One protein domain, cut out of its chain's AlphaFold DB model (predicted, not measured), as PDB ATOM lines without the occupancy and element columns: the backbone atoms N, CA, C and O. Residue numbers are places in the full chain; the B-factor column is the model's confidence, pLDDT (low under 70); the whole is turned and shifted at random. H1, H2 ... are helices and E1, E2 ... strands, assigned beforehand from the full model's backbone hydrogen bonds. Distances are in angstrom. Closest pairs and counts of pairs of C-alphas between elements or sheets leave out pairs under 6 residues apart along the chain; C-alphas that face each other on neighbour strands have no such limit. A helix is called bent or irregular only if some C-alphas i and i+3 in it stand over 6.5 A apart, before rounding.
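AT A GLANCE: This is residues 47 to 103 of the 111 residues of an uncharacterized protein of Deltaproteobacteria bacterium (UniProt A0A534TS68). A small head at one end, with H1 and H2 set crosswise to each other and the winding loop of residues 57 to 68 between them, leads through the extended strand E1 to one longer helix, H3, at the other end. The two ends are joined by the stretch with E1, and the whole is open between them. The printed part has 57 residues, with three named helices and one named strand in the order H1, H2, E1, H3, and the class is mostly helix. It is loose, with a radius of gyration of the C-alphas of 14.0 A, and spans 37 by 26 by 24 A.

IN THESE COORDINATES: H1 is residues 47 to 56, 14.5 A from first to last C-alpha, and begins at C-alpha 47 at (5.004, 53.403, -38.314). H2 is residues 69 to 74, 8.7 A long. E1 is residues 79 to 82, 9.6 A long, with C-alpha 79 at (12.529, 36.487, -26.430). H3 is residues 87 to 101, 21.3 A long, and ends at C-alpha 101 at (29.478, 32.339, -26.120). H3 is irregular: C-alphas 88 and 91 are 7.5 A apart.

HOW THE PARTS SIT: H1 and H2 are close but not clearly touching, their closest C-alphas, those of Asp 54 and Ala 69, being 6.5 A apart. Their lines stand about perpendicular, at 88 degrees. H2 and E1 meet only through their link. E1 pairs with no named strand. The closest C-alphas of E1 and H3 are those of Asn 82 and Thr 90, 7.3 A apart. H3 is apart from H1 and H2, and H1 is apart from E1. In H1 and H2 every O i to N i+4 pair is within hydrogen-bond range; in H3, 9 of 11 are.

THE WHOLE: The C-alphas farthest apart, those of Asp 48 and Lys 99, are 38.7 A from each other. Residues 83 to 89, of which 87 to 89 belong to H3, and residues 96 to 102, of which 96 to 101 belong to H3, stand free. The link from H1 to H2 is long, with 12 residues; those from H2 to E1 and from E1 to H3 are tight. The printed part has no cut, its mean pLDDT is 89.6, and no printed residue is under 70.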
ATOM      1  N   PRO A  47       4.396  54.194 -37.241       94.12
ATOM      2  CA  PRO A  47       5.004  53.403 -38.314       94.12
ATOM      3  C   PRO A  47       6.038  54.185 -39.136       94.12
ATOM      4  O   PRO A  47       7.119  53.670 -39.404       94.12
ATOM      5  N   ASP A  48       5.746  55.442 -39.479       94.88
ATOM      6  CA  ASP A  48       6.666  56.290 -40.247       94.88
ATOM      7  C   ASP A  48       7.935  56.613 -39.451       94.88
ATOM      8  O   ASP A  48       9.040  56.536 -39.987       94.88
ATOM      9  N   GLY A  49       7.795  56.908 -38.155       94.25
ATOM     10  CA  GLY A  49       8.936  57.123 -37.264       94.25
ATOM     11  C   GLY A  49       9.809  55.877 -37.129       94.25
ATOM     12  O   GLY A  49      11.028  55.965 -37.234       94.25
ATOM     13  N   GLN A  50       9.197  54.703 -36.969       93.50
ATOM     14  CA  GLN A  50       9.911  53.428 -36.880       93.50
ATOM     15  C   GLN A  50      10.623  53.064 -38.191       93.50
ATOM     16  O   GLN A  50      11.761  52.600 -38.149       93.50
ATOM     17  N   ASN A  51      10.001  53.339 -39.343       92.81
ATOM     18  CA  ASN A  51      10.621  53.151 -40.656       92.81
ATOM     19  C   ASN A  51      11.850  54.052 -40.841       92.81
ATOM     20  O   ASN A  51      12.883  53.585 -41.315       92.81
ATOM     21  N   LEU A  52      11.759  55.323 -40.435       94.56
ATOM     22  CA  LEU A  52      12.897  56.244 -40.467       94.56
ATOM     23  C   LEU A  52      14.018  55.785 -39.528       94.56
ATOM     24  O   LEU A  52      15.184  55.820 -39.910       94.56
ATOM     25  N   ILE A  53      13.687  55.315 -38.322       92.81
ATOM     26  CA  ILE A  53      14.690  54.754 -37.407       92.81
ATOM     27  C   ILE A  53      15.400  53.571 -38.072       92.81
ATOM     28  O   ILE A  53      16.620  53.541 -38.078       92.81
ATOM     29  N   ASP A  54      14.684  52.639 -38.702       91.06
ATOM     30  CA  ASP A  54      15.321  51.517 -39.403       91.06
ATOM     31  C   ASP A  54      16.204  51.940 -40.589       91.06
ATOM     32  O   ASP A  54      17.218  51.290 -40.860       91.06
ATOM     33  N   GLU A  55      15.830  53.005 -41.303       93.50
ATOM     34  CA  GLU A  55      16.584  53.528 -42.447       93.50
ATOM     35  C   GLU A  55      17.937  54.118 -42.026       93.50
ATOM     36  O   GLU A  55      18.962  53.837 -42.658       93.50
ATOM     37  N   TYR A  56      17.949  54.919 -40.958       93.31
ATOM     38  CA  TYR A  56      19.136  55.666 -40.523       93.31
ATOM     39  C   TYR A  56      19.911  54.980 -39.391       93.31
ATOM     40  O   TYR A  56      21.128  55.148 -39.286       93.31
ATOM     41  N   GLU A  57      19.237  54.163 -38.589       88.19
ATOM     42  CA  GLU A  57      19.784  53.399 -37.470       88.19
ATOM     43  C   GLU A  57      19.366  51.922 -37.584       88.19
ATOM     44  O   GLU A  57      18.466  51.443 -36.883       88.19
ATOM     45  N   PRO A  58      20.014  51.153 -38.478       82.62
ATOM     46  CA  PRO A  58      19.628  49.773 -38.726       82.62
ATOM     47  C   PRO A  58      19.604  48.942 -37.440       82.62
ATOM     48  O   PRO A  58      20.601  48.878 -36.719       82.62
ATOM     49  N   LEU A  59      18.490  48.236 -37.216       84.88
ATOM     50  CA  LEU A  59      18.242  47.397 -36.035       84.88
ATOM     51  C   LEU A  59      18.062  48.170 -34.712       84.88
ATOM     52  O   LEU A  59      18.243  47.573 -33.650       84.88
ATOM     53  N   ASN A  60      17.696  49.455 -34.766       87.19
ATOM     54  CA  ASN A  60      17.405  50.276 -33.580       87.19
ATOM     55  C   ASN A  60      15.903  50.588 -33.399       87.19
ATOM     56  O   ASN A  60      15.501  51.106 -32.358       87.19
ATOM     57  N   SER A  61      15.052  50.228 -34.369       89.62
ATOM     58  CA  SER A  61      13.592  50.287 -34.221       89.62
ATOM     59  C   SER A  61      13.083  49.326 -33.141       89.62
ATOM     60  O   SER A  61      13.762  48.399 -32.703       89.62
ATOM     61  N   SER A  62      11.849  49.522 -32.693       89.06
ATOM     62  CA  SER A  62      11.217  48.681 -31.684       89.06
ATOM     63  C   SER A  62      11.007  47.257 -32.193       89.06
ATOM     64  O   SER A  62      10.409  47.035 -33.245       89.06
ATOM     65  N   ILE A  63      11.372  46.269 -31.371       89.44
ATOM     66  CA  ILE A  63      11.061  44.848 -31.609       89.44
ATOM     67  C   ILE A  63       9.550  44.567 -31.692       89.44
ATOM     68  O   ILE A  63       9.148  43.504 -32.157       89.44
ATOM     69  N   TYR A  64       8.723  45.492 -31.193       88.25
ATOM     70  CA  TYR A  64       7.265  45.379 -31.144       88.25
ATOM     71  C   TYR A  64       6.557  46.216 -32.215       88.25
ATOM     72  O   TYR A  64       5.339  46.106 -32.352       88.25
ATOM     73  N   ALA A  65       7.284  47.059 -32.952       90.56
ATOM     74  CA  ALA A  65       6.711  47.784 -34.077       90.56
ATOM     75  C   ALA A  65       6.467  46.814 -35.240       90.56
ATOM     76  O   ALA A  65       7.336  46.017 -35.595       90.56
ATOM     77  N   ALA A  66       5.267  46.868 -35.818       88.44
ATOM     78  CA  ALA A  66       4.936  46.052 -36.978       88.44
ATOM     79  C   ALA A  66       5.908  46.355 -38.127       88.44
ATOM     80  O   ALA A  66       6.270  47.506 -38.349       88.44
ATOM     81  N   ASP A  67       6.340  45.306 -38.825       87.31
ATOM     82  CA  ASP A  67       7.263  45.372 -39.963       87.31
ATOM     83  C   ASP A  67       8.646  45.986 -39.697       87.31
ATOM     84  O   ASP A  67       9.442  46.101 -40.637       87.31
ATOM     85  N   SER A  68       8.982  46.284 -38.442       90.38
ATOM     86  CA  SER A  68      10.309  46.766 -38.077       90.38
ATOM     87  C   SER A  68      11.383  45.721 -38.379       90.38
ATOM     88  O   SER A  68      11.126  44.506 -38.403       90.38
ATOM     89  N   ALA A  69      12.614  46.171 -38.615       89.38
ATOM     90  CA  ALA A  69      13.731  45.279 -38.892       89.38
ATOM     91  C   ALA A  69      13.931  44.281 -37.744       89.38
ATOM     92  O   ALA A  69      14.105  43.084 -37.994       89.38
ATOM     93  N   LEU A  70      13.826  44.736 -36.488       89.62
ATOM     94  CA  LEU A  70      13.929  43.847 -35.335       89.62
ATOM     95  C   LEU A  70      12.747  42.870 -35.227       89.62
ATOM     96  O   LEU A  70      12.970  41.693 -34.929       89.62
ATOM     97  N   ALA A  71      11.512  43.302 -35.498       90.62
ATOM     98  CA  ALA A  71      10.347  42.418 -35.472       90.62
ATOM     99  C   ALA A  71      10.482  41.286 -36.503       90.62
ATOM    100  O   ALA A  71      10.250  40.118 -36.186       90.62
ATOM    101  N   LYS A  72      10.956  41.606 -37.715       91.00
ATOM    102  CA  LYS A  72      11.190  40.629 -38.790       91.00
ATOM    103  C   LYS A  72      12.243  39.591 -38.412       91.00
ATOM    104  O   LYS A  72      12.014  38.393 -38.568       91.00
ATOM    105  N   ILE A  73      13.395  40.016 -37.892       89.69
ATOM    106  CA  ILE A  73      14.483  39.076 -37.576       89.69
ATOM    107  C   ILE A  73      14.227  38.254 -36.302       89.69
ATOM    108  O   ILE A  73      14.812  37.180 -36.128       89.69
ATOM    109  N   THR A  74      13.371  38.749 -35.401       91.00
ATOM    110  CA  THR A  74      12.998  38.051 -34.161       91.00
ATOM    111  C   THR A  74      11.707  37.241 -34.276       91.00
ATOM    112  O   THR A  74      11.356  36.521 -33.339       91.00
ATOM    113  N   GLN A  75      11.035  37.277 -35.429       91.56
ATOM    114  CA  GLN A  75       9.792  36.553 -35.660       91.56
ATOM    115  C   GLN A  75       9.950  35.047 -35.393       91.56
ATOM    116  O   GLN A  75      10.851  34.385 -35.911       91.56
ATOM    117  N   GLY A  76       9.060  34.500 -34.560       92.12
ATOM    118  CA  GLY A  76       9.053  33.083 -34.181       92.12
ATOM    119  C   GLY A  76      10.152  32.664 -33.196       92.12
ATOM    120  O   GLY A  76      10.196  31.495 -32.818       92.12
ATOM    121  N   LYS A  77      11.020  33.586 -32.758       92.25
ATOM    122  CA  LYS A  77      12.096  33.304 -31.798       92.25
ATOM    123  C   LYS A  77      11.634  33.481 -30.360       92.25
ATOM    124  O   LYS A  77      10.765  34.302 -30.062       92.25
ATOM    125  N   LYS A  78      12.274  32.768 -29.431       93.12
ATOM    126  CA  LYS A  78      12.049  33.006 -27.997       93.12
ATOM    127  C   LYS A  78      12.724  34.309 -27.571       93.12
ATOM    128  O   LYS A  78      13.935  34.428 -27.716       93.12
ATOM    129  N   LEU A  79      11.978  35.249 -26.991       90.94
ATOM    130  CA  LEU A  79      12.529  36.487 -26.430       90.94
ATOM    131  C   LEU A  79      12.877  36.325 -24.942       90.94
ATOM    132  O   LEU A  79      12.159  35.663 -24.192       90.94
ATOM    133  N   SER A  80      13.960  36.968 -24.511       90.81
ATOM    134  CA  SER A  80      14.319  37.176 -23.104       90.81
ATOM    135  C   SER A  80      14.321  38.676 -22.825       90.81
ATOM    136  O   SER A  80      15.310  39.353 -23.108       90.81
ATOM    137  N   VAL A  81      13.208  39.195 -22.303       90.00
ATOM    138  CA  VAL A  81      13.007  40.637 -22.094       90.00
ATOM    139  C   VAL A  81      13.566  41.066 -20.740       90.00
ATOM    140  O   VAL A  81      13.155  40.560 -19.699       90.00
ATOM    141  N   ASN A  82      14.483  42.027 -20.770       90.88
ATOM    142  CA  ASN A  82      15.019  42.727 -19.613       90.88
ATOM    143  C   ASN A  82      14.274  44.063 -19.446       90.88
ATOM    144  O   ASN A  82      14.567  45.046 -20.133       90.88
ATOM    145  N   ASN A  83      13.259  44.044 -18.587       89.38
ATOM    146  CA  ASN A  83      12.332  45.142 -18.308       89.38
ATOM    147  C   ASN A  83      12.731  45.921 -17.042       89.38
ATOM    148  O   ASN A  83      13.763  45.644 -16.436       89.38
ATOM    149  N   TRP A  84      11.916  46.894 -16.623       88.38
ATOM    150  CA  TRP A  84      12.193  47.736 -15.453       88.38
ATOM    151  C   TRP A  84      12.430  46.931 -14.170       88.38
ATOM    152  O   TRP A  84      13.324  47.257 -13.391       88.38
ATOM    153  N   GLU A  85      11.686  45.845 -13.980       92.38
ATOM    154  CA  GLU A  85      11.785  44.966 -12.817       92.38
ATOM    155  C   GLU A  85      13.104  44.191 -12.796       92.38
ATOM    156  O   GLU A  85      13.624  43.878 -11.729       92.38
ATOM    157  N   THR A  86      13.664  43.886 -13.968       92.25
ATOM    158  CA  THR A  86      14.858  43.044 -14.110       92.25
ATOM    159  C   THR A  86      16.107  43.800 -14.546       92.25
ATOM    160  O   THR A  86      17.191  43.220 -14.504       92.25
ATOM    161  N   LEU A  87      16.001  45.103 -14.833       88.50
ATOM    162  CA  LEU A  87      17.080  45.940 -15.367       88.50
ATOM    163  C   LEU A  87      18.349  45.915 -14.504       88.50
ATOM    164  O   LEU A  87      19.466  45.946 -15.022       88.50
ATOM    165  N   HIS A  88      18.201  45.779 -13.187       91.06
ATOM    166  CA  HIS A  88      19.318  45.647 -12.247       91.06
ATOM    167  C   HIS A  88      20.179  44.385 -12.481       91.06
ATOM    168  O   HIS A  88      21.336  44.341 -12.066       91.06
ATOM    169  N   ASN A  89      19.658  43.372 -13.181       91.06
ATOM    170  CA  ASN A  89      20.382  42.149 -13.534       91.06
ATOM    171  C   ASN A  89      21.204  42.267 -14.825       91.06
ATOM    172  O   ASN A  89      21.951  41.335 -15.136       91.06
ATOM    173  N   THR A  90      21.113  43.385 -15.562       88.31
ATOM    174  CA  THR A  90      21.737  43.565 -16.889       88.31
ATOM    175  C   THR A  90      23.201  43.132 -16.909       88.31
ATOM    176  O   THR A  90      23.576  42.256 -17.688       88.31
ATOM    177  N   SER A  91      24.023  43.683 -16.010       88.75
ATOM    178  CA  SER A  91      25.462  43.396 -15.969       88.75
ATOM    179  C   SER A  91      25.748  41.917 -15.701       88.75
ATOM    180  O   SER A  91      26.616  41.323 -16.341       88.75
ATOM    181  N   ARG A  92      24.981  41.289 -14.799       91.12
ATOM    182  CA  ARG A  92      25.120  39.865 -14.465       91.12
ATOM    183  C   ARG A  92      24.781  38.976 -15.662       91.12
ATOM    184  O   ARG A  92      25.514  38.032 -15.954       91.12
ATOM    185  N   TRP A  93      23.679  39.255 -16.355       89.88
ATOM    186  CA  TRP A  93      23.265  38.468 -17.518       89.88
ATOM    187  C   TRP A  93      24.208  38.661 -18.705       89.88
ATOM    188  O   TRP A  93      24.566  37.683 -19.359       89.88
ATOM    189  N   GLN A  94      24.699  39.880 -18.932       86.88
ATOM    190  CA  GLN A  94      25.682  40.158 -19.977       86.88
ATOM    191  C   GLN A  94      26.988  39.374 -19.759       86.88
ATOM    192  O   GLN A  94      27.495  38.756 -20.693       86.88
ATOM    193  N   GLN A  95      27.496  39.307 -18.521       87.56
ATOM    194  CA  GLN A  95      28.673  38.490 -18.192       87.56
ATOM    195  C   GLN A  95      28.450  36.996 -18.467       87.56
ATOM    196  O   GLN A  95      29.340  36.316 -18.982       87.56
ATOM    197  N   MET A  96      27.259  36.477 -18.153       87.50
ATOM    198  CA  MET A  96      26.894  35.088 -18.439       87.50
ATOM    199  C   MET A  96      26.886  34.799 -19.946       87.50
ATOM    200  O   MET A  96      27.409  33.765 -20.365       87.50
ATOM    201  N   VAL A  97      26.346  35.715 -20.758       85.25
ATOM    202  CA  VAL A  97      26.352  35.619 -22.227       85.25
ATOM    203  C   VAL A  97      27.789  35.622 -22.749       85.25
ATOM    204  O   VAL A  97      28.165  34.717 -23.490       85.25
ATOM    205  N   PHE A  98      28.630  36.564 -22.312       86.12
ATOM    206  CA  PHE A  98      30.033  36.636 -22.739       86.12
ATOM    207  C   PHE A  98      30.811  35.361 -22.418       86.12
ATOM    208  O   PHE A  98      31.488  34.824 -23.291       86.12
ATOM    209  N   LYS A  99      30.657  34.836 -21.198       86.06
ATOM    210  CA  LYS A  99      31.298  33.583 -20.783       86.06
ATOM    211  C   LYS A  99      30.811  32.386 -21.603       86.06
ATOM    212  O   LYS A  99      31.621  31.557 -21.994       86.06
ATOM    213  N   THR A 100      29.503  32.285 -21.838       86.62
ATOM    214  CA  THR A 100      28.896  31.129 -22.519       86.62
ATOM    215  C   THR A 100      29.235  31.095 -24.007       86.62
ATOM    216  O   THR A 100      29.524  30.028 -24.539       86.62
ATOM    217  N   PHE A 101      29.224  32.249 -24.678       83.12
ATOM    218  CA  PHE A 101      29.478  32.339 -26.120       83.12
ATOM    219  C   PHE A 101      30.937  32.637 -26.478       83.12
ATOM    220  O   PHE A 101      31.267  32.690 -27.658       83.12
ATOM    221  N   GLY A 102      31.810  32.821 -25.483       83.31
ATOM    222  CA  GLY A 102      33.230  33.098 -25.705       83.31
ATOM    223  C   GLY A 102      33.486  34.445 -26.383       83.31
ATOM    224  O   GLY A 102      34.443  34.570 -27.145       83.31
ATOM    225  N   PHE A 103      32.629  35.446 -26.151       81.38
ATOM    226  CA  PHE A 103      32.842  36.778 -26.718       81.38
ATOM    227  C   PHE A 103      34.090  37.439 -26.106       81.38
ATOM    228  O   PHE A 103      34.320  37.284 -24.902       81.38
TER     229      PHE A 103